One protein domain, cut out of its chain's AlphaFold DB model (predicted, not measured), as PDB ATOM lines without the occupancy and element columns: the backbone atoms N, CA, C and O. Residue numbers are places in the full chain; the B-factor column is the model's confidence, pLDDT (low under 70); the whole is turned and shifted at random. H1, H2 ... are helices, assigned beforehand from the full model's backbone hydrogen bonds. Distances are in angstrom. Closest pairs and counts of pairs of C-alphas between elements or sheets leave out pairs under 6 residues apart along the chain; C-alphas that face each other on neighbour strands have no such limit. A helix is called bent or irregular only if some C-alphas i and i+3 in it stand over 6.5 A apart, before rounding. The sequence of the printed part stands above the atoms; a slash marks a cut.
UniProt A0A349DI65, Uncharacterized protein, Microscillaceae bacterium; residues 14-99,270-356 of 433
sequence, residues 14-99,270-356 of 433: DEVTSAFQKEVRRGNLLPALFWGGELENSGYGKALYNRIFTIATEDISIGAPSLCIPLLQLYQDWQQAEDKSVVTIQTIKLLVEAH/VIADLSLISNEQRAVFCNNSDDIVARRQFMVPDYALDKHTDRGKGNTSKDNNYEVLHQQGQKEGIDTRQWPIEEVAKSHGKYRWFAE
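What this domain is: This is residues 14 to 99 and 270 to 356 of the 433 residues of an uncharacterized protein of Microscillaceae bacterium (UniProt A0A349DI65). The model has two lobes: the larger is an up-and-down bundle of five helices, H1 to H5, each running against the one before, with H6 packed on H2 and H5; the smaller is loosely built, with H8 and H9 set about perpendicular. The stretch of residues 296 to 319, with no named element, joins H7 to H8, and the short H7 and H10 touch no helix. The printed part has 173 residues with ten named helices, H1 to H10 in chain order, and no named strand; the class is all helix. It is compact, with a radius of gyration of the C-alphas of 16.8 A, and spans 48 by 35 by 23 A.

How they stand to each other: H1, residues 14 to 25, and H2, residues 29 to 40, form a helical hairpin, at a shallow tilt of 34 degrees, only just short of steep; their closest C-alphas, of Phe 20 and Trp 35, are 5.0 A apart. H3, residues 45 to 63, touches residues 36 to 40 of H2 alone in the next helical hairpin, with C-alphas of Leu 39 and Gly 45 closest at 6.1 A. H3 is irregular, with C-alphas 59 and 62 9.1 A apart, and has a kink of 41 degrees near residue 57. H4, residues 68 to 80, forms helical hairpins with H3, at a shallow tilt of 11 degrees, and with H5, residues 84 to 97, at 13 degrees; the closest C-alphas are those of Ala 56 and Cys 68, 6.6 A, and of Trp 78 and Lys 84, 5.6 A. H5 is the hub, touching five helices. H6, residues 279 to 286, touches H5, and touches H2 with the C-alphas of Gly 37 and Phe 285 closest at 4.5 A. H8, residues 320 to 331, touches H9, residues 341 to 348, with residues 321 to 325 alone, about perpendicular at 90 degrees; the C-alphas of Asn 321 and His 348 are closest, 5.7 A. Every O i to N i+4 pair is within hydrogen-bond range in H1, H2, H4, H5, H6 and H8, against 11 of 15 in H3 and 3 of 4 in H9.

Where its parts are: H1 begins at C-alpha 14, (202.301, 142.065, 192.324). H3 is the longest helix, 25.2 A; H5 measures 20.3 A and H4 18.7 A. H7 is residues 292 to 295, and H10, residues 353 to 356, ends at C-alpha 356, (215.555, 152.040, 207.361).

The domain as a whole: The C-alphas farthest apart, of Ser 66 and Gln 338, are 49.0 A apart. Residues 100 to 269 are not printed, and C-alphas 99 and 270 are 13.8 A apart across the cut. The link from H7 to H8 is long. Confidence is under 70 at residues 315 to 320 and 351 to 356.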
ATOM      1  N   ASP A  14     202.372 140.608 192.185       92.81
ATOM      2  CA  ASP A  14     202.301 142.065 192.324       92.81
ATOM      3  C   ASP A  14     203.684 142.725 192.214       92.81
ATOM      4  O   ASP A  14     203.827 143.773 191.581       92.81
ATOM      5  N   GLU A  15     204.709 142.086 192.776       94.38
ATOM      6  CA  GLU A  15     206.100 142.521 192.689       94.38
ATOM      7  C   GLU A  15     206.660 142.381 191.271       94.38
ATOM      8  O   GLU A  15     207.272 143.328 190.782       94.38
ATOM      9  N   VAL A  16     206.386 141.273 190.573       97.44
ATOM     10  CA  VAL A  16     206.773 141.091 189.160       97.44
ATOM     11  C   VAL A  16     206.096 142.123 188.273       97.44
ATOM     12  O   VAL A  16     206.752 142.768 187.459       97.44
ATOM     13  N   THR A  17     204.793 142.338 188.457       97.38
ATOM     14  CA  THR A  17     204.044 143.349 187.699       97.38
ATOM     15  C   THR A  17     204.614 144.755 187.934       97.38
ATOM     16  O   THR A  17     204.727 145.557 187.003       97.38
ATOM     17  N   SER A  18     204.993 145.056 189.179       96.25
ATOM     18  CA  SER A  18     205.621 146.322 189.562       96.25
ATOM     19  C   SER A  18     207.026 146.483 188.972       96.25
ATOM     20  O   SER A  18     207.361 147.572 188.494       96.25
ATOM     21  N   ALA A  19     207.829 145.416 188.987       98.06
ATOM     22  CA  ALA A  19     209.168 145.380 188.412       98.06
ATOM     23  C   ALA A  19     209.104 145.580 186.897       98.06
ATOM     24  O   ALA A  19     209.698 146.532 186.401       98.06
ATOM     25  N   PHE A  20     208.274 144.804 186.192       98.75
ATOM     26  CA  PHE A  20     208.033 144.945 184.754       98.75
ATOM     27  C   PHE A  20     207.757 146.400 184.349       98.75
ATOM     28  O   PHE A  20     208.487 146.968 183.540       98.75
ATOM     29  N   GLN A  21     206.761 147.046 184.969       98.56
ATOM     30  CA  GLN A  21     206.427 148.441 184.661       98.56
ATOM     31  C   GLN A  21     207.609 149.390 184.866       98.56
ATOM     32  O   GLN A  21     207.819 150.307 184.076       98.56
ATOM     33  N   LYS A  22     208.379 149.193 185.935       98.06
ATOM     34  CA  LYS A  22     209.472 150.095 186.297       98.06
ATOM     35  C   LYS A  22     210.729 149.891 185.467       98.06
ATOM     36  O   LYS A  22     211.426 150.880 185.243       98.06
ATOM     37  N   GLU A  23     210.987 148.676 184.996       98.56
ATOM     38  CA  GLU A  23     212.038 148.413 184.013       98.56
ATOM     39  C   GLU A  23     211.688 149.042 182.666       98.56
ATOM     40  O   GLU A  23     212.509 149.751 182.089       98.56
ATOM     41  N   VAL A  24     210.436 148.896 182.216       98.75
ATOM     42  CA  VAL A  24     209.966 149.547 180.986       98.75
ATOM     43  C   VAL A  24     210.064 151.068 181.098       98.75
ATOM     44  O   VAL A  24     210.654 151.705 180.231       98.75
ATOM     45  N   ARG A  25     209.580 151.657 182.200       98.38
ATOM     46  CA  ARG A  25     209.708 153.094 182.521       98.38
ATOM     47  C   ARG A  25     211.155 153.607 182.451       98.38
ATOM     48  O   ARG A  25     211.368 154.778 182.149       98.38
ATOM     49  N   ARG A  26     212.129 152.744 182.750       98.12
ATOM     50  CA  ARG A  26     213.569 153.046 182.758       98.12
ATOM     51  C   ARG A  26     214.297 152.624 181.484       98.12
ATOM     52  O   ARG A  26     215.512 152.789 181.410       98.12
ATOM     53  N   GLY A  27     213.589 152.107 180.485       97.38
ATOM     54  CA  GLY A  27     214.208 151.681 179.234       97.38
ATOM     55  C   GLY A  27     215.130 150.459 179.382       97.38
ATOM     56  O   GLY A  27     216.007 150.248 178.551       97.38
ATOM     57  N   ASN A  28     214.952 149.650 180.428       98.06
ATOM     58  CA  ASN A  28     215.811 148.504 180.716       98.06
ATOM     59  C   ASN A  28     215.278 147.247 180.016       98.06
ATOM     60  O   ASN A  28     214.449 146.522 180.568       98.06
ATOM     61  N   LEU A  29     215.753 146.980 178.795       97.81
ATOM     62  CA  LEU A  29     215.182 145.936 177.939       97.81
ATOM     63  C   LEU A  29     215.268 144.524 178.533       97.81
ATOM     64  O   LEU A  29     214.239 143.871 178.666       97.81
ATOM     65  N   LEU A  30     216.465 144.042 178.888       98.25
ATOM     66  CA  LEU A  30     216.631 142.659 179.361       98.25
ATOM     67  C   LEU A  30     215.847 142.382 180.659       98.25
ATOM     68  O   LEU A  30     215.083 141.416 180.676       98.25
ATOM     69  N   PRO A  31     215.913 143.233 181.704       98.56
ATOM     70  CA  PRO A  31     215.053 143.073 182.876       98.56
ATOM     71  C   PRO A  31     213.554 143.146 182.545       98.56
ATOM     72  O   PRO A  31     212.772 142.359 183.074       98.56
ATOM     73  N   ALA A  32     213.126 144.048 181.653       98.69
ATOM     74  CA  ALA A  32     211.724 144.126 181.239       98.69
ATOM     75  C   ALA A  32     211.259 142.845 180.527       98.69
ATOM     76  O   ALA A  32     210.156 142.368 180.796       98.69
ATOM     77  N   LEU A  33     212.099 142.260 179.666       98.69
ATOM     78  CA  LEU A  33     211.828 140.977 179.015       98.69
ATOM     79  C   LEU A  33     211.751 139.837 180.026       98.69
ATOM     80  O   LEU A  33     210.837 139.025 179.930       98.69
ATOM     81  N   PHE A  34     212.641 139.806 181.018       98.75
ATOM     82  CA  PHE A  34     212.586 138.813 182.087       98.75
ATOM     83  C   PHE A  34     211.257 138.880 182.849       98.75
ATOM     84  O   PHE A  34     210.537 137.888 182.932       98.75
ATOM     85  N   TRP A  35     210.876 140.057 183.363       98.75
ATOM     86  CA  TRP A  35     209.637 140.203 184.137       98.75
ATOM     87  C   TRP A  35     208.370 140.037 183.288       98.75
ATOM     88  O   TRP A  35     207.361 139.531 183.777       98.75
ATOM     89  N   GLY A  36     208.409 140.438 182.015       98.62
ATOM     90  CA  GLY A  36     207.336 140.160 181.061       98.62
ATOM     91  C   GLY A  36     207.192 138.661 180.790       98.62
ATOM     92  O   GLY A  36     206.083 138.134 180.846       98.62
ATOM     93  N   GLY A  37     208.312 137.962 180.592       98.44
ATOM     94  CA  GLY A  37     208.369 136.511 180.440       98.44
ATOM     95  C   GLY A  37     207.871 135.772 181.681       98.44
ATOM     96  O   GLY A  37     207.100 134.823 181.565       98.44
ATOM     97  N   GLU A  38     208.213 136.242 182.883       98.00
ATOM     98  CA  GLU A  38     207.668 135.716 184.140       98.00
ATOM     99  C   GLU A  38     206.134 135.746 184.166       98.00
ATOM    100  O   GLU A  38     205.507 134.782 184.612       98.00
ATOM    101  N   LEU A  39     205.515 136.820 183.670       98.00
ATOM    102  CA  LEU A  39     204.058 136.934 183.598       98.00
ATOM    103  C   LEU A  39     203.470 136.052 182.492       98.00
ATOM    104  O   LEU A  39     202.571 135.255 182.769       98.00
ATOM    105  N   GLU A  40     203.976 136.165 181.264       97.81
ATOM    106  CA  GLU A  40     203.464 135.430 180.099       97.81
ATOM    107  C   GLU A  40     203.560 133.916 180.316       97.81
ATOM    108  O   GLU A  40     202.550 133.209 180.282       97.81
ATOM    109  N   ASN A  41     204.752 133.429 180.670       96.31
ATOM    110  CA  ASN A  41     205.026 132.002 180.826       96.31
ATOM    111  C   ASN A  41     204.330 131.378 182.047       96.31
ATOM    112  O   ASN A  41     204.298 130.156 182.177       96.31
ATOM    113  N   SER A  42     203.790 132.197 182.955       95.69
ATOM    114  CA  SER A  42     202.998 131.745 184.109       95.69
ATOM    115  C   SER A  42     201.488 131.774 183.854       95.69
ATOM    116  O   SER A  42     200.707 131.525 184.774       95.69
ATOM    117  N   GLY A  43     201.061 132.088 182.626       95.31
ATOM    118  CA  GLY A  43     199.649 132.175 182.246       95.31
ATOM    119  C   GLY A  43     198.993 133.523 182.560       95.31
ATOM    120  O   GLY A  43     197.766 133.633 182.512       95.31
ATOM    121  N   TYR A  44     199.777 134.563 182.859       96.81
ATOM    122  CA  TYR A  44     199.277 135.908 183.162       96.81
ATOM    123  C   TYR A  44     199.312 136.871 181.972       96.81
ATOM    124  O   TYR A  44     199.217 138.081 182.175       96.81
ATOM    125  N   GLY A  45     199.390 136.378 180.734       97.06
ATOM    126  CA  GLY A  45     199.511 137.231 179.547       97.06
ATOM    127  C   GLY A  45     198.430 138.313 179.426       97.06
ATOM    128  O   GLY A  45     198.733 139.476 179.181       97.06
ATOM    129  N   LYS A  46     197.163 138.016 179.756       96.56
ATOM    130  CA  LYS A  46     196.108 139.056 179.798       96.56
ATOM    131  C   LYS A  46     196.416 140.175 180.807       96.56
ATOM    132  O   LYS A  46     196.160 141.343 180.528       96.56
ATOM    133  N   ALA A  47     196.959 139.829 181.976       96.88
ATOM    134  CA  ALA A  47     197.347 140.813 182.985       96.88
ATOM    135  C   ALA A  47     198.591 141.609 182.556       96.88
ATOM    136  O   ALA A  47     198.645 142.815 182.803       96.88
ATOM    137  N   LEU A  48     199.540 140.961 181.873       98.44
ATOM    138  CA  LEU A  48     200.688 141.610 181.243       98.44
ATOM    139  C   LEU A  48     200.232 142.654 180.215       98.44
ATOM    140  O   LEU A  48     200.614 143.814 180.342       98.44
ATOM    141  N   TYR A  49     199.361 142.301 179.267       98.50
ATOM    142  CA  TYR A  49     198.878 143.252 178.257       98.50
ATOM    143  C   TYR A  49     198.062 144.401 178.862       98.50
ATOM    144  O   TYR A  49     198.262 145.559 178.495       98.50
ATOM    145  N   ASN A  50     197.236 144.141 179.879       98.19
ATOM    146  CA  ASN A  50     196.602 145.227 180.636       98.19
ATOM    147  C   ASN A  50     197.638 146.157 181.294       98.19
ATOM    148  O   ASN A  50     197.473 147.380 181.314       98.19
ATOM    149  N   ARG A  51     198.747 145.614 181.808       98.56
ATOM    150  CA  ARG A  51     199.837 146.444 182.326       98.56
ATOM    151  C   ARG A  51     200.549 147.213 181.210       98.56
ATOM    152  O   ARG A  51     200.846 148.382 181.420       98.56
ATOM    153  N   ILE A  52     200.758 146.615 180.040       98.81
ATOM    154  CA  ILE A  52     201.361 147.251 178.858       98.81
ATOM    155  C   ILE A  52     200.580 148.499 178.430       98.81
ATOM    156  O   ILE A  52     201.170 149.572 178.324       98.81
ATOM    157  N   PHE A  53     199.257 148.412 178.276       98.75
ATOM    158  CA  PHE A  53     198.444 149.583 177.914       98.75
ATOM    159  C   PHE A  53     198.366 150.630 179.033       98.75
ATOM    160  O   PHE A  53     198.281 151.829 178.768       98.75
ATOM    161  N   THR A  54     198.461 150.201 180.295       98.56
ATOM    162  CA  THR A  54     198.618 151.140 181.416       98.56
ATOM    163  C   THR A  54     199.946 151.892 181.314       98.56
ATOM    164  O   THR A  54     199.958 153.108 181.426       98.56
ATOM    165  N   ILE A  55     201.057 151.206 181.034       98.81
ATOM    166  CA  ILE A  55     202.374 151.835 180.833       98.81
ATOM    167  C   ILE A  55     202.338 152.806 179.648       98.81
ATOM    168  O   ILE A  55     202.848 153.920 179.761       98.81
ATOM    169  N   ALA A  56     201.712 152.420 178.534       98.75
ATOM    170  CA  ALA A  56     201.618 153.260 177.343       98.75
ATOM    171  C   ALA A  56     200.992 154.633 177.645       98.75
ATOM    172  O   ALA A  56     201.486 155.652 177.173       98.75
ATOM    173  N   THR A  57     199.970 154.683 178.501       98.44
ATOM    174  CA  THR A  57     199.284 155.936 178.862       98.44
ATOM    175  C   THR A  57     199.824 156.609 180.130       98.44
ATOM    176  O   THR A  57     199.717 157.827 180.264       98.44
ATOM    177  N   GLU A  58     200.427 155.860 181.058       98.19
ATOM    178  CA  GLU A  58     200.950 156.380 182.332       98.19
ATOM    179  C   GLU A  58     202.407 156.849 182.244       98.19
ATOM    180  O   GLU A  58     202.759 157.855 182.854       98.19
ATOM    181  N   ASP A  59     203.256 156.085 181.552       98.44
ATOM    182  CA  ASP A  59     204.724 156.170 181.596       98.44
ATOM    183  C   ASP A  59     205.366 156.646 180.293       98.44
ATOM    184  O   ASP A  59     206.503 157.124 180.296       98.44
ATOM    185  N   ILE A  60     204.645 156.504 179.185       98.56
ATOM    186  CA  ILE A  60     205.064 156.940 177.852       98.56
ATOM    187  C   ILE A  60     204.249 158.167 177.446       98.56
ATOM    188  O   ILE A  60     204.827 159.208 177.145       98.56
ATOM    189  N   SER A  61     202.920 158.076 177.533       97.69
ATOM    190  CA  SER A  61     201.958 159.163 177.323       97.69
ATOM    191  C   SER A  61     202.268 160.018 176.082       97.69
ATOM    192  O   SER A  61     202.453 159.477 174.992       97.69
ATOM    193  N   ILE A  62     202.356 161.345 176.225       97.81
ATOM    194  CA  ILE A  62     202.667 162.264 175.121       97.81
ATOM    195  C   ILE A  62     204.101 162.121 174.592       97.81
ATOM    196  O   ILE A  62     204.432 162.762 173.602       97.81
ATOM    197  N   GLY A  63     204.958 161.310 175.222       97.88
ATOM    198  CA  GLY A  63     206.289 160.982 174.709       97.88
ATOM    199  C   GLY A  63     206.233 160.183 173.403       97.88
ATOM    200  O   GLY A  63     207.075 160.387 172.529       97.88
ATOM    201  N   ALA A  64     205.209 159.337 173.242       97.88
ATOM    202  CA  ALA A  64     204.885 158.637 171.996       97.88
ATOM    203  C   ALA A  64     203.352 158.462 171.860       97.88
ATOM    204  O   ALA A  64     202.830 157.369 172.097       97.88
ATOM    205  N   PRO A  65     202.614 159.531 171.496       97.94
ATOM    206  CA  PRO A  65     201.146 159.584 171.501       97.94
ATOM    207  C   PRO A  65     200.437 158.434 170.783       97.94
ATOM    208  O   PRO A  65     199.405 157.937 171.223       97.94
ATOM    209  N   SER A  66     201.003 158.019 169.661       98.31
ATOM    210  CA  SER A  66     200.467 157.032 168.729       98.31
ATOM    211  C   SER A  66     200.823 155.588 169.092       98.31
ATOM    212  O   SER A  66     200.347 154.671 168.427       98.31
ATOM    213  N   LEU A  67     201.625 155.347 170.140       98.50
ATOM    214  CA  LEU A  67     202.146 154.017 170.483       98.50
ATOM    215  C   LEU A  67     201.041 152.978 170.726       98.50
ATOM    216  O   LEU A  67     201.220 151.801 170.420       98.50
ATOM    217  N   CYS A  68     199.879 153.391 171.235       98.50
ATOM    218  CA  CYS A  68     198.754 152.480 171.451       98.50
ATOM    219  C   CYS A  68     198.252 151.815 170.157       98.50
ATOM    220  O   CYS A  68     197.682 150.730 170.247       98.50
ATOM    221  N   ILE A  69     198.469 152.419 168.980       98.56
ATOM    222  CA  ILE A  69     198.041 151.871 167.683       98.56
ATOM    223  C   ILE A  69     198.764 150.542 167.388       98.56
ATOM    224  O   ILE A  69     198.092 149.510 167.333       98.56
ATOM    225  N   PRO A  70     200.108 150.499 167.258       98.25
ATOM    226  CA  PRO A  70     200.810 149.240 167.021       98.25
ATOM    227  C   PRO A  70     200.688 148.266 168.200       98.25
ATOM    228  O   PRO A  70     200.657 147.060 167.981       98.25
ATOM    229  N   LEU A  71     200.556 148.750 169.444       98.50
ATOM    230  CA  LEU A  71     200.318 147.864 170.592       98.50
ATOM    231  C   LEU A  71     198.968 147.138 170.503       98.50
ATOM    232  O   LEU A  71     198.887 145.969 170.876       98.50
ATOM    233  N   LEU A  72     197.912 147.803 170.019       97.88
ATOM    234  CA  LEU A  72     196.609 147.168 169.817       97.88
ATOM    235  C   LEU A  72     196.671 146.104 168.716       97.88
ATOM    236  O   LEU A  72     196.101 145.031 168.903       97.88
ATOM    237  N   GLN A  73     197.408 146.363 167.631       97.06
ATOM    238  CA  GLN A  73     197.660 145.359 166.594       97.06
ATOM    239  C   GLN A  73     198.386 144.136 167.173       97.06
ATOM    240  O   GLN A  73     197.886 143.019 167.070       97.06
ATOM    241  N   LEU A  74     199.503 144.344 167.876       97.44
ATOM    242  CA  LEU A  74     200.265 143.250 168.492       97.44
ATOM    243  C   LEU A  74     199.450 142.483 169.537       97.44
ATOM    244  O   LEU A  74     199.605 141.275 169.680       97.44
ATOM    245  N   TYR A  75     198.550 143.151 170.260       97.69
ATOM    246  CA  TYR A  75     197.648 142.466 171.180       97.69
ATOM    247  C   TYR A  75     196.675 141.532 170.450       97.69
ATOM    248  O   TYR A  75     196.434 140.419 170.920       97.69
ATOM    249  N   GLN A  76     196.135 141.954 169.306       96.31
ATOM    250  CA  GLN A  76     195.276 141.107 168.473       96.31
ATOM    251  C   GLN A  76     196.061 139.919 167.910       96.31
ATOM    252  O   GLN A  76     195.587 138.786 167.997       96.31
ATOM    253  N   ASP A  77     197.285 140.152 167.435       96.62
ATOM    254  CA  ASP A  77     198.177 139.093 166.956       96.62
ATOM    255  C   ASP A  77     198.490 138.096 168.085       96.62
ATOM    256  O   ASP A  77     198.368 136.886 167.909       96.62
ATOM    257  N   TRP A  78     198.786 138.587 169.293       97.56
ATOM    258  CA  TRP A  78     199.030 137.762 170.482       97.56
ATOM    259  C   TRP A  78     197.823 136.901 170.877       97.56
ATOM    260  O   TRP A  78     197.989 135.786 171.379       97.56
ATOM    261  N   GLN A  79     196.597 137.388 170.666       96.50
ATOM    262  CA  GLN A  79     195.390 136.607 170.940       96.50
ATOM    263  C   GLN A  79     195.246 135.400 170.002       96.50
ATOM    264  O   GLN A  79     194.657 134.403 170.423       96.50
ATOM    265  N   GLN A  80     195.771 135.493 168.777       96.38
ATOM    266  CA  GLN A  80     195.670 134.455 167.744       96.38
ATOM    267  C   GLN A  80     196.939 133.601 167.605       96.38
ATOM    268  O   GLN A  80     196.881 132.517 167.034       96.38
ATOM    269  N   ALA A  81     198.080 134.071 168.111       95.06
ATOM    270  CA  ALA A  81     199.362 133.397 167.962       95.06
ATOM    271  C   ALA A  81     199.433 132.067 168.733       95.06
ATOM    272  O   ALA A  81     199.075 131.994 169.914       95.06
ATOM    273  N   GLU A  82     199.985 131.043 168.077       91.75
ATOM    274  CA  GLU A  82     200.383 129.788 168.725       91.75
ATOM    275  C   GLU A  82     201.602 130.012 169.633       91.75
ATOM    276  O   GLU A  82     201.562 129.689 170.822       91.75
ATOM    277  N   ASP A  83     202.654 130.645 169.098       90.88
ATOM    278  CA  ASP A  83     203.799 131.124 169.875       90.88
ATOM    279  C   ASP A  83     203.649 132.613 170.213       90.88
ATOM    280  O   ASP A  83     203.873 133.513 169.401       90.88
ATOM    281  N   LYS A  84     203.296 132.866 171.470       95.44
ATOM    282  CA  LYS A  84     203.075 134.207 172.022       95.44
ATOM    283  C   LYS A  84     204.355 134.937 172.409       95.44
ATOM    284  O   LYS A  84     204.312 136.151 172.646       95.44
ATOM    285  N   SER A  85     205.481 134.227 172.506       94.81
ATOM    286  CA  SER A  85     206.732 134.787 173.022       94.81
ATOM    287  C   SER A  85     207.249 135.900 172.119       94.81
ATOM    288  O   SER A  85     207.545 136.998 172.581       94.81
ATOM    289  N   VAL A  86     207.253 135.651 170.813       93.69
ATOM    290  CA  VAL A  86     207.745 136.568 169.788       93.69
ATOM    291  C   VAL A  86     206.991 137.894 169.801       93.69
ATOM    292  O   VAL A  86     207.607 138.954 169.934       93.69
ATOM    293  N   VAL A  87     205.660 137.825 169.736       95.88
ATOM    294  CA  VAL A  87     204.785 139.006 169.727       95.88
ATOM    295  C   VAL A  87     204.967 139.815 171.015       95.88
ATOM    296  O   VAL A  87     205.061 141.044 170.997       95.88
ATOM    297  N   THR A  88     205.106 139.128 172.150       97.75
ATOM    298  CA  THR A  88     205.303 139.782 173.449       97.75
ATOM    299  C   THR A  88     206.675 140.450 173.553       97.75
ATOM    300  O   THR A  88     206.767 141.575 174.045       97.75
ATOM    301  N   ILE A  89     207.738 139.820 173.041       97.75
ATOM    302  CA  ILE A  89     209.080 140.418 172.991       97.75
ATOM    303  C   ILE A  89     209.064 141.700 172.146       97.75
ATOM    304  O   ILE A  89     209.571 142.725 172.607       97.75
ATOM    305  N   GLN A  90     208.442 141.684 170.958       96.12
ATOM    306  CA  GLN A  90     208.291 142.888 170.122       96.12
ATOM    307  C   GLN A  90     207.543 143.999 170.865       96.12
ATOM    308  O   GLN A  90     207.983 145.148 170.882       96.12
ATOM    309  N   THR A  91     206.448 143.639 171.535       97.88
ATOM    310  CA  THR A  91     205.623 144.573 172.309       97.88
ATOM    311  C   THR A  91     206.426 145.244 173.428       97.88
ATOM    312  O   THR A  91     206.387 146.466 173.583       97.88
ATOM    313  N   ILE A  92     207.201 144.472 174.199       98.50
ATOM    314  CA  ILE A  92     208.039 145.005 175.287       98.50
ATOM    315  C   ILE A  92     209.143 145.908 174.736       98.50
ATOM    316  O   ILE A  92     209.410 146.967 175.305       98.50
ATOM    317  N   LYS A  93     209.759 145.514 173.619       97.25
ATOM    318  CA  LYS A  93     210.824 146.274 172.966       97.25
ATOM    319  C   LYS A  93     210.332 147.656 172.519       97.25
ATOM    320  O   LYS A  93     210.953 148.654 172.880       97.25
ATOM    321  N   LEU A  94     209.147 147.728 171.902       97.06
ATOM    322  CA  LEU A  94     208.492 148.997 171.546       97.06
ATOM    323  C   LEU A  94     208.284 149.919 172.754       97.06
ATOM    324  O   LEU A  94     208.578 151.112 172.687       97.06
ATOM    325  N   LEU A  95     207.797 149.384 173.878       98.38
ATOM    326  CA  LEU A  95     207.585 150.189 175.086       98.38
ATOM    327  C   LEU A  95     208.902 150.720 175.662       98.38
ATOM    328  O   LEU A  95     208.966 151.855 176.138       98.38
ATOM    329  N   VAL A  96     209.942 149.885 175.668       97.88
ATOM    330  CA  VAL A  96     211.265 150.212 176.212       97.88
ATOM    331  C   VAL A  96     211.945 151.305 175.386       97.88
ATOM    332  O   VAL A  96     212.471 152.249 175.979       97.88
ATOM    333  N   GLU A  97     211.860 151.230 174.060       96.31
ATOM    334  CA  GLU A  97     212.475 152.182 173.124       96.31
ATOM    335  C   GLU A  97     211.732 153.527 173.056       96.31
ATOM    336  O   GLU A  97     212.364 154.567 172.864       96.31
ATOM    337  N   ALA A  98     210.412 153.540 173.277       97.50
ATOM    338  CA  ALA A  98     209.606 154.760 173.235       97.50
ATOM    339  C   ALA A  98     210.097 155.846 174.212       97.50
ATOM    340  O   ALA A  98     210.556 155.554 175.320       97.50
ATOM    341  N   HIS A  99     209.944 157.120 173.853       98.12
ATOM    342  CA  HIS A  99     210.249 158.207 174.783       98.12
ATOM    343  C   HIS A  99     209.275 158.228 175.959       98.12
ATOM    344  O   HIS A  99     208.075 158.010 175.798       98.12
ATOM    345  N   VAL A 270     207.254 152.271 164.167       91.69
ATOM    346  CA  VAL A 270     207.384 151.072 163.337       91.69
ATOM    347  C   VAL A 270     207.602 149.857 164.237       91.69
ATOM    348  O   VAL A 270     208.450 149.880 165.128       91.69
ATOM    349  N   ILE A 271     206.852 148.780 163.994       89.31
ATOM    350  CA  ILE A 271     207.067 147.495 164.667       89.31
ATOM    351  C   ILE A 271     208.375 146.896 164.143       89.31
ATOM    352  O   ILE A 271     208.530 146.689 162.941       89.31
ATOM    353  N   ALA A 272     209.317 146.624 165.047       77.81
ATOM    354  CA  ALA A 272     210.601 146.034 164.689       77.81
ATOM    355  C   ALA A 272     210.427 144.655 164.027       77.81
ATOM    356  O   ALA A 272     209.631 143.832 164.490       77.81
ATOM    357  N   ASP A 273     211.225 144.391 162.989       79.94
ATOM    358  CA  ASP A 273     211.302 143.081 162.340       79.94
ATOM    359  C   ASP A 273     211.707 141.984 163.348       79.94
ATOM    360  O   ASP A 273     212.527 142.189 164.246       79.94
ATOM    361  N   LEU A 274     211.131 140.796 163.175       74.00
ATOM    362  CA  LEU A 274     211.400 139.578 163.933       74.00
ATOM    363  C   LEU A 274     212.867 139.156 163.893       74.00
ATOM    364  O   LEU A 274     213.367 138.596 164.875       74.00
ATOM    365  N   SER A 275     213.556 139.453 162.789       72.38
ATOM    366  CA  SER A 275     214.997 139.216 162.635       72.38
ATOM    367  C   SER A 275     215.846 139.986 163.662       72.38
ATOM    368  O   SER A 275     216.972 139.592 163.955       72.38
ATOM    369  N   LEU A 276     215.292 141.040 164.277       79.38
ATOM    370  CA  LEU A 276     215.964 141.892 165.264       79.38
ATOM    371  C   LEU A 276     215.825 141.390 166.712       79.38
ATOM    372  O   LEU A 276     216.201 142.110 167.647       79.38
ATOM    373  N   ILE A 277     215.252 140.198 166.924       90.06
ATOM    374  CA  ILE A 277     215.187 139.559 168.241       90.06
ATOM    375  C   ILE A 277     216.404 138.648 168.419       90.06
ATOM    376  O   ILE A 277     216.481 137.568 167.833       90.06
ATOM    377  N   SER A 278     217.332 139.066 169.278       93.75
ATOM    378  CA  SER A 278     218.539 138.289 169.587       93.75
ATOM    379  C   SER A 278     218.234 137.003 170.368       93.75
ATOM    380  O   SER A 278     217.231 136.897 171.081       93.75
ATOM    381  N   ASN A 279     219.154 136.038 170.296       94.19
ATOM    382  CA  ASN A 279     219.078 134.807 171.087       94.19
ATOM    383  C   ASN A 279     219.064 135.084 172.595       94.19
ATOM    384  O   ASN A 279     218.351 134.406 173.327       94.19
ATOM    385  N   GLU A 280     219.796 136.103 173.055       95.81
ATOM    386  CA  GLU A 280     219.801 136.520 174.460       95.81
ATOM    387  C   GLU A 280     218.412 136.993 174.908       95.81
ATOM    388  O   GLU A 280     217.898 136.533 175.925       95.81
ATOM    389  N   GLN A 281     217.753 137.840 174.112       96.31
ATOM    390  CA  GLN A 281     216.397 138.320 174.406       96.31
ATOM    391  C   GLN A 281     215.392 137.165 174.504       96.31
ATOM    392  O   GLN A 281     214.575 137.141 175.425       96.31
ATOM    393  N   ARG A 282     215.474 136.181 173.596       95.69
ATOM    394  CA  ARG A 282     214.636 134.969 173.650       95.69
ATOM    395  C   ARG A 282     214.953 134.116 174.871       95.69
ATOM    396  O   ARG A 282     214.033 133.667 175.546       95.69
ATOM    397  N   ALA A 283     216.233 133.908 175.168       96.19
ATOM    398  CA  ALA A 283     216.666 133.097 176.299       96.19
ATOM    399  C   ALA A 283     216.184 133.684 177.634       96.19
ATOM    400  O   ALA A 283     215.636 132.950 178.458       96.19
ATOM    401  N   VAL A 284     216.316 135.002 177.814       97.62
ATOM    402  CA  VAL A 284     215.856 135.718 179.013       97.62
ATOM    403  C   VAL A 284     214.329 135.703 179.131       97.62
ATOM    404  O   VAL A 284     213.809 135.491 180.224       97.62
ATOM    405  N   PHE A 285     213.600 135.896 178.025       97.88
ATOM    406  CA  PHE A 285     212.135 135.914 178.040       97.88
ATOM    407  C   PHE A 285     211.526 134.523 178.271       97.88
ATOM    408  O   PHE A 285     210.665 134.361 179.133       97.88
ATOM    409  N   CYS A 286     211.941 133.511 177.503       96.62
ATOM    410  CA  CYS A 286     211.357 132.165 177.574       96.62
ATOM    411  C   CYS A 286     211.798 131.430 178.843       96.62
ATOM    412  O   CYS A 286     210.988 130.776 179.507       96.62
ATOM    413  N   ASN A 287     213.072 131.607 179.212       94.06
ATOM    414  CA  ASN A 287     213.642 131.123 180.461       94.06
ATOM    415  C   ASN A 287     213.387 129.615 180.679       94.06
ATOM    416  O   ASN A 287     212.705 129.198 181.619       94.06
ATOM    417  N   ASN A 288     213.907 128.807 179.748       92.88
ATOM    418  CA  ASN A 288     213.603 127.378 179.591       92.88
ATOM    419  C   ASN A 288     214.537 126.432 180.372       92.88
ATOM    420  O   ASN A 288     214.530 125.239 180.104       92.88
ATOM    421  N   SER A 289     215.365 126.932 181.296       93.56
ATOM    422  CA  SER A 289     216.206 126.061 182.141       93.56
ATOM    423  C   SER A 289     215.339 125.080 182.930       93.56
ATOM    424  O   SER A 289     214.302 125.495 183.437       93.56
ATOM    425  N   ASP A 290     215.765 123.828 183.101       92.44
ATOM    426  CA  ASP A 290     215.057 122.846 183.939       92.44
ATOM    427  C   ASP A 290     215.206 123.153 185.438       92.44
ATOM    428  O   ASP A 290     214.257 122.992 186.212       92.44
ATOM    429  N   ASP A 291     216.355 123.701 185.840       94.56
ATOM    430  CA  ASP A 291     216.594 124.173 187.203       94.56
ATOM    431  C   ASP A 291     215.901 125.521 187.455       94.56
ATOM    432  O   ASP A 291     216.142 126.512 186.757       94.56
ATOM    433  N   ILE A 292     215.055 125.565 188.487       95.00
ATOM    434  CA  ILE A 292     214.338 126.767 188.912       95.00
ATOM    435  C   ILE A 292     215.268 127.858 189.446       95.00
ATOM    436  O   ILE A 292     214.983 129.035 189.229       95.00
ATOM    437  N   VAL A 293     216.369 127.505 190.114       95.06
ATOM    438  CA  VAL A 293     217.305 128.504 190.651       95.06
ATOM    439  C   VAL A 293     217.987 129.230 189.492       95.06
ATOM    440  O   VAL A 293     217.993 130.462 189.460       95.06
ATOM    441  N   ALA A 294     218.428 128.493 188.469       95.12
ATOM    442  CA  ALA A 294     218.913 129.068 187.215       95.12
ATOM    443  C   ALA A 294     217.853 129.915 186.480       95.12
ATOM    444  O   ALA A 294     218.193 130.929 185.864       95.12
ATOM    445  N   ARG A 295     216.559 129.567 186.576       96.06
ATOM    446  CA  ARG A 295     215.478 130.408 186.029       96.06
ATOM    447  C   ARG A 295     215.278 131.714 186.803       96.06
ATOM    448  O   ARG A 295     214.776 132.687 186.248       96.06
ATOM    449  N   ARG A 296     215.660 131.802 188.075       96.12
ATOM    450  CA  ARG A 296     215.453 132.999 188.908       96.12
ATOM    451  C   ARG A 296     216.582 134.022 188.716       96.12
ATOM    452  O   ARG A 296     217.268 134.384 189.661       96.12
ATOM    453  N   GLN A 297     216.764 134.516 187.494       95.19
ATOM    454  CA  GLN A 297     217.928 135.332 187.114       95.19
ATOM    455  C   GLN A 297     217.986 136.714 187.794       95.19
ATOM    456  O   GLN A 297     219.073 137.178 188.130       95.19
ATOM    457  N   PHE A 298     216.839 137.362 188.040       96.62
ATOM    458  CA  PHE A 298     216.786 138.722 188.591       96.62
ATOM    459  C   PHE A 298     216.159 138.790 189.985       96.62
ATOM    460  O   PHE A 298     215.150 138.161 190.278       96.62
ATOM    461  N   MET A 299     216.718 139.641 190.842       95.56
ATOM    462  CA  MET A 299     216.073 140.065 192.086       95.56
ATOM    463  C   MET A 299     215.027 141.141 191.790       95.56
ATOM    464  O   MET A 299     215.293 142.041 190.994       95.56
ATOM    465  N   VAL A 300     213.867 141.094 192.459       95.12
ATOM    466  CA  VAL A 300     212.899 142.201 192.412       95.12
ATOM    467  C   VAL A 300     213.611 143.472 192.888       95.12
ATOM    468  O   VAL A 300     214.059 143.510 194.038       95.12
ATOM    469  N   PRO A 301     213.727 144.511 192.045       93.25
ATOM    470  CA  PRO A 301     214.507 145.690 192.386       93.25
ATOM    471  C   PRO A 301     213.824 146.492 193.494       93.25
ATOM    472  O   PRO A 301     212.596 146.593 193.539       93.25
ATOM    473  N   ASP A 302     214.611 147.140 194.355       88.94
ATOM    474  CA  ASP A 302     214.081 147.898 195.497       88.94
ATOM    475  C   ASP A 302     213.083 148.982 195.075       88.94
ATOM    476  O   ASP A 302     212.064 149.190 195.733       88.94
ATOM    477  N   TYR A 303     213.319 149.635 193.931       89.81
ATOM    478  CA  TYR A 303     212.405 150.645 193.400       89.81
ATOM    479  C   TYR A 303     211.048 150.083 192.969       89.81
ATOM    480  O   TYR A 303     210.111 150.863 192.807       89.81
ATOM    481  N   ALA A 304     210.909 148.765 192.790       91.56
ATOM    482  CA  ALA A 304     209.631 148.101 192.544       91.56
ATOM    483  C   ALA A 304     208.818 147.825 193.804       91.56
ATOM    484  O   ALA A 304     207.610 147.596 193.702       91.56
ATOM    485  N   LEU A 305     209.417 147.940 194.984       88.00
ATOM    486  CA  LEU A 305     208.751 147.701 196.257       88.00
ATOM    487  C   LEU A 305     208.054 148.973 196.765       88.00
ATOM    488  O   LEU A 305     208.470 149.607 197.736       88.00
ATOM    489  N   ASP A 306     206.959 149.348 196.105       81.94
ATOM    490  CA  ASP A 306     206.204 150.571 196.398       81.94
ATOM    491  C   ASP A 306     204.827 150.307 197.042       81.94
ATOM    492  O   ASP A 306     204.471 149.180 197.391       81.94
ATOM    493  N   LYS A 307     204.017 151.367 197.173       79.94
ATOM    494  CA  LYS A 307     202.663 151.327 197.753       79.94
ATOM    495  C   LYS A 307     201.695 150.335 197.082       79.94
ATOM    496  O   LYS A 307     200.643 150.054 197.659       79.94
ATOM    497  N   HIS A 308     202.000 149.838 195.885       82.44
ATOM    498  CA  HIS A 308     201.180 148.878 195.150       82.44
ATOM    499  C   HIS A 308     201.549 147.424 195.458       82.44
ATOM    500  O   HIS A 308     200.673 146.565 195.362       82.44
ATOM    501  N   THR A 309     202.770 147.168 195.931       86.75
ATOM    502  CA  THR A 309     203.222 145.828 196.337       86.75
ATOM    503  C   THR A 309     202.906 145.535 197.801       86.75
ATOM    504  O   THR A 309     202.913 146.428 198.651       86.75
ATOM    505  N   ASP A 310     202.645 144.279 198.137       84.50
ATOM    506  CA  ASP A 310     202.343 143.855 199.504       84.50
ATOM    507  C   ASP A 310     203.531 144.053 200.441       84.50
ATOM    508  O   ASP A 310     203.362 144.484 201.590       84.50
ATOM    509  N   ARG A 311     204.744 143.833 199.923       84.25
ATOM    510  CA  ARG A 311     205.979 144.132 200.647       84.25
ATOM    511  C   ARG A 311     206.131 145.639 200.877       84.25
ATOM    512  O   ARG A 311     206.357 146.048 202.014       84.25
ATOM    513  N   GLY A 312     205.890 146.472 199.865       80.94
ATOM    514  CA  GLY A 312     205.956 147.933 199.991       80.94
ATOM    515  C   GLY A 312     204.888 148.565 200.891       80.94
ATOM    516  O   GLY A 312     205.137 149.568 201.576       80.94
ATOM    517  N   LYS A 313     203.711 147.942 201.008       78.44
ATOM    518  CA  LYS A 313     202.671 148.334 201.981       78.44
ATOM    519  C   LYS A 313     203.058 148.033 203.430       78.44
ATOM    520  O   LYS A 313     202.444 148.597 204.340       78.44
ATOM    521  N   GLY A 314     204.062 147.180 203.650       74.19
ATOM    522  CA  GLY A 314     204.398 146.635 204.965       74.19
ATOM    523  C   GLY A 314     203.331 145.674 205.497       74.19
ATOM    524  O   GLY A 314     203.194 145.542 206.707       74.19
ATOM    525  N   ASN A 315     202.550 145.040 204.613       66.31
ATOM    526  CA  ASN A 315     201.494 144.091 204.993       66.31
ATOM    527  C   ASN A 315     202.039 142.691 205.323       66.31
ATOM    528  O   ASN A 315     201.277 141.798 205.675       66.31
ATOM    529  N   THR A 316     203.350 142.491 205.203       58.94
ATOM    530  CA  THR A 316     204.014 141.244 205.577       58.94
ATOM    531  C   THR A 316     204.635 141.423 206.961       58.94
ATOM    532  O   THR A 316     205.486 142.292 207.154       58.94
ATOM    533  N   SER A 317     204.209 140.624 207.947       54.31
ATOM    534  CA  SER A 317     205.054 140.410 209.125       54.31
ATOM    535  C   SER A 317     206.349 139.746 208.644       54.31
ATOM    536  O   SER A 317     206.331 138.965 207.688       54.31
ATOM    537  N   LYS A 318     207.486 140.104 209.256       52.19
ATOM    538  CA  LYS A 318     208.828 139.692 208.804       52.19
ATOM    539  C   LYS A 318     208.965 138.170 208.635       52.19
ATOM    540  O   LYS A 318     209.689 137.751 207.739       52.19
ATOM    541  N   ASP A 319     208.226 137.390 209.423       52.41
ATOM    542  CA  ASP A 319     208.337 135.928 209.472       52.41
ATOM    543  C   ASP A 319     207.362 135.213 208.518       52.41
ATOM    544  O   ASP A 319     207.656 134.124 208.035       52.41
ATOM    545  N   ASN A 320     206.248 135.850 208.132       63.28
ATOM    546  CA  ASN A 320     205.274 135.225 207.229       63.28
ATOM    547  C   ASN A 320     205.726 135.210 205.763       63.28
ATOM    548  O   ASN A 320     205.175 134.454 204.969       63.28
ATOM    549  N   ASN A 321     206.687 136.049 205.358       78.75
ATOM    550  CA  ASN A 321     206.995 136.183 203.933       78.75
ATOM    551  C   ASN A 321     207.756 134.973 203.369       78.75
ATOM    552  O   ASN A 321     207.437 134.512 202.278       78.75
ATOM    553  N   TYR A 322     208.729 134.438 204.107       87.38
ATOM    554  CA  TYR A 322     209.453 133.232 203.687       87.38
ATOM    555  C   TYR A 322     208.547 132.006 203.745       87.38
ATOM    556  O   TYR A 322     208.511 131.221 202.804       87.38
ATOM    557  N   GLU A 323     207.725 131.901 204.787       86.44
ATOM    558  CA  GLU A 323     206.767 130.806 204.910       86.44
ATOM    559  C   GLU A 323     205.767 130.786 203.741       86.44
ATOM    560  O   GLU A 323     205.469 129.726 203.199       86.44
ATOM    561  N   VAL A 324     205.331 131.953 203.250       87.75
ATOM    562  CA  VAL A 324     204.508 132.046 202.031       87.75
ATOM    563  C   VAL A 324     205.234 131.493 200.795       87.75
ATOM    564  O   VAL A 324     204.595 130.832 199.975       87.75
ATOM    565  N   LEU A 325     206.546 131.730 200.640       91.50
ATOM    566  CA  LEU A 325     207.334 131.097 199.572       91.50
ATOM    567  C   LEU A 325     207.352 129.579 199.746       91.50
ATOM    568  O   LEU A 325     207.090 128.867 198.783       91.50
ATOM    569  N   HIS A 326     207.628 129.091 200.956       91.88
ATOM    570  CA  HIS A 326     207.736 127.660 201.226       91.88
ATOM    571  C   HIS A 326     206.423 126.919 200.997       91.88
ATOM    572  O   HIS A 326     206.414 125.880 200.337       91.88
ATOM    573  N   GLN A 327     205.304 127.490 201.439       91.50
ATOM    574  CA  GLN A 327     203.971 126.955 201.173       91.50
ATOM    575  C   GLN A 327     203.656 126.924 199.679       91.50
ATOM    576  O   GLN A 327     203.057 125.964 199.197       91.50
ATOM    577  N   GLN A 328     204.044 127.963 198.933       92.19
ATOM    578  CA  GLN A 328     203.829 127.976 197.490       92.19
ATOM    579  C   GLN A 328     204.747 126.984 196.769       92.19
ATOM    580  O   GLN A 328     204.272 126.255 195.906       92.19
ATOM    581  N   GLY A 329     206.022 126.900 197.153       93.50
ATOM    582  CA  GLY A 329     206.962 125.912 196.628       93.50
ATOM    583  C   GLY A 329     206.460 124.488 196.853       93.50
ATOM    584  O   GLY A 329     206.380 123.718 195.904       93.50
ATOM    585  N   GLN A 330     205.990 124.173 198.065       93.81
ATOM    586  CA  GLN A 330     205.411 122.868 198.387       93.81
ATOM    587  C   GLN A 330     204.212 122.519 197.492       93.81
ATOM    588  O   GLN A 330     204.107 121.381 197.039       93.81
ATOM    589  N   LYS A 331     203.324 123.482 197.204       92.44
ATOM    590  CA  LYS A 331     202.177 123.273 196.296       92.44
ATOM    591  C   LYS A 331     202.599 122.955 194.865       92.44
ATOM    592  O   LYS A 331     201.889 122.230 194.180       92.44
ATOM    593  N   GLU A 332     203.727 123.502 194.429       91.25
ATOM    594  CA  GLU A 332     204.284 123.301 193.089       91.25
ATOM    595  C   GLU A 332     205.336 122.167 193.064       91.25
ATOM    596  O   GLU A 332     206.006 121.974 192.054       91.25
ATOM    597  N   GLY A 333     205.500 121.409 194.160       93.75
ATOM    598  CA  GLY A 333     206.449 120.290 194.249       93.75
ATOM    599  C   GLY A 333     207.926 120.698 194.310       93.75
ATOM    600  O   GLY A 333     208.797 119.895 193.989       93.75
ATOM    601  N   ILE A 334     208.221 121.937 194.710       94.12
ATOM    602  CA  ILE A 334     209.570 122.508 194.773       94.12
ATOM    603  C   ILE A 334     209.989 122.676 196.238       94.12
ATOM    604  O   ILE A 334     209.373 123.443 196.985       94.12
ATOM    605  N   ASP A 335     211.076 122.011 196.646       95.19
ATOM    606  CA  ASP A 335     211.670 122.234 197.967       95.19
ATOM    607  C   ASP A 335     212.474 123.538 197.983       95.19
ATOM    608  O   ASP A 335     213.606 123.625 197.514       95.19
ATOM    609  N   THR A 336     211.853 124.576 198.535       95.44
ATOM    610  CA  THR A 336     212.465 125.898 198.701       95.44
ATOM    611  C   THR A 336     213.122 126.080 200.069       95.44
ATOM    612  O   THR A 336     213.747 127.112 200.297       95.44
ATOM    613  N   ARG A 337     212.989 125.130 201.009       94.06
ATOM    614  CA  ARG A 337     213.560 125.274 202.365       94.06
ATOM    615  C   ARG A 337     215.077 125.148 202.373       94.06
ATOM    616  O   ARG A 337     215.726 125.686 203.261       94.06
ATOM    617  N   GLN A 338     215.623 124.456 201.378       93.50
ATOM    618  CA  GLN A 338     217.064 124.311 201.179       93.50
ATOM    619  C   GLN A 338     217.676 125.467 200.378       93.50
ATOM    620  O   GLN A 338     218.885 125.488 200.157       93.50
ATOM    621  N   TRP A 339     216.864 126.421 199.912       95.00
ATOM    622  CA  TRP A 339     217.380 127.536 199.131       95.00
ATOM    623  C   TRP A 339     218.231 128.473 199.996       95.00
ATOM    624  O   TRP A 339     217.854 128.764 201.136       95.00
ATOM    625  N   PRO A 340     219.338 129.012 199.452       94.31
ATOM    626  CA  PRO A 340     220.091 130.071 200.108       94.31
ATOM    627  C   PRO A 340     219.208 131.282 200.427       94.31
ATOM    628  O   PRO A 340     218.248 131.590 199.710       94.31
ATOM    629  N   ILE A 341     219.554 132.018 201.484       89.69
ATOM    630  CA  ILE A 341     218.789 133.197 201.923       89.69
ATOM    631  C   ILE A 341     218.727 134.251 200.809       89.69
ATOM    632  O   ILE A 341     217.706 134.925 200.655       89.69
ATOM    633  N   GLU A 342     219.786 134.381 200.010       91.56
ATOM    634  CA  GLU A 342     219.860 135.297 198.870       91.56
ATOM    635  C   GLU A 342     218.825 134.946 197.793       91.56
ATOM    636  O   GLU A 342     218.190 135.833 197.220       91.56
ATOM    637  N   GLU A 343     218.600 133.652 197.561       94.81
ATOM    638  CA  GLU A 343     217.655 133.149 196.564       94.81
ATOM    639  C   GLU A 343     216.203 133.415 196.983       94.81
ATOM    640  O   GLU A 343     215.384 133.922 196.206       94.81
ATOM    641  N   VAL A 344     215.901 133.162 198.258       92.06
ATOM    642  CA  VAL A 344     214.621 133.526 198.878       92.06
ATOM    643  C   VAL A 344     214.421 135.048 198.838       92.06
ATOM    644  O   VAL A 344     213.321 135.544 198.560       92.06
ATOM    645  N   ALA A 345     215.487 135.822 199.065       89.56
ATOM    646  CA  ALA A 345     215.424 137.277 199.110       89.56
ATOM    647  C   ALA A 345     215.021 137.918 197.772       89.56
ATOM    648  O   ALA A 345     214.388 138.982 197.806       89.56
ATOM    649  N   LYS A 346     215.278 137.254 196.631       92.75
ATOM    650  CA  LYS A 346     214.916 137.749 195.289       92.75
ATOM    651  C   LYS A 346     213.442 138.149 195.157       92.75
ATOM    652  O   LYS A 346     213.150 139.114 194.462       92.75
ATOM    653  N   SER A 347     212.523 137.464 195.845       89.31
ATOM    654  CA  SER A 347     211.067 137.717 195.765       89.31
ATOM    655  C   SER A 347     210.324 137.684 197.100       89.31
ATOM    656  O   SER A 347     209.144 138.038 197.162       89.31
ATOM    657  N   HIS A 348     210.996 137.311 198.191       90.31
ATOM    658  CA  HIS A 348     210.376 137.245 199.517       90.31
ATOM    659  C   HIS A 348     211.239 137.847 200.623       90.31
ATOM    660  O   HIS A 348     210.903 137.718 201.797       90.31
ATOM    661  N   GLY A 349     212.305 138.565 200.264       83.62
ATOM    662  CA  GLY A 349     213.195 139.264 201.190       83.62
ATOM    663  C   GLY A 349     212.499 140.236 202.149       83.62
ATOM    664  O   GLY A 349     211.345 140.639 201.968       83.62
ATOM    665  N   LYS A 350     213.242 140.664 203.175       75.50
ATOM    666  CA  LYS A 350     212.785 141.698 204.114       75.50
ATOM    667  C   LYS A 350     212.526 143.010 203.369       75.50
ATOM    668  O   LYS A 350     213.301 143.406 202.503       75.50
ATOM    669  N   TYR A 351     211.471 143.725 203.755       65.94
ATOM    670  CA  TYR A 351     211.279 145.113 203.337       65.94
ATOM    671  C   TYR A 351     212.278 146.009 204.083       65.94
ATOM    672  O   TYR A 351     211.986 146.455 205.193       65.94
ATOM    673  N   ARG A 352     213.489 146.193 203.545       53.66
ATOM    674  CA  ARG A 352     214.566 146.897 204.270       53.66
ATOM    675  C   ARG A 352     214.655 148.388 203.959       53.66
ATOM    676  O   ARG A 352     214.613 149.207 204.869       53.66
ATOM    677  N   TRP A 353     214.677 148.779 202.693       53.81
ATOM    678  CA  TRP A 353     215.269 150.073 202.344       53.81
ATOM    679  C   TRP A 353     214.442 151.317 202.687       53.81
ATOM    680  O   TRP A 353     214.986 152.324 203.139       53.81
ATOM    681  N   PHE A 354     213.122 151.273 202.505       56.81
ATOM    682  CA  PHE A 354     212.281 152.441 202.777       56.81
ATOM    683  C   PHE A 354     212.104 152.700 204.284       56.81
ATOM    684  O   PHE A 354     212.129 153.847 204.726       56.81
ATOM    685  N   ALA A 355     211.957 151.637 205.081       51.25
ATOM    686  CA  ALA A 355     211.792 151.744 206.528       51.25
ATOM    687  C   ALA A 355     213.090 152.188 207.225       51.25
ATOM    688  O   ALA A 355     213.040 153.006 208.139       51.25
ATOM    689  N   GLU A 356     214.252 151.711 206.766       49.88
ATOM    690  CA  GLU A 356     215.555 152.040 207.361       49.88
ATOM    691  C   GLU A 356     215.928 153.530 207.189       49.88
ATOM    692  O   GLU A 356     216.440 154.133 208.131       49.88
TER     693      GLU A 356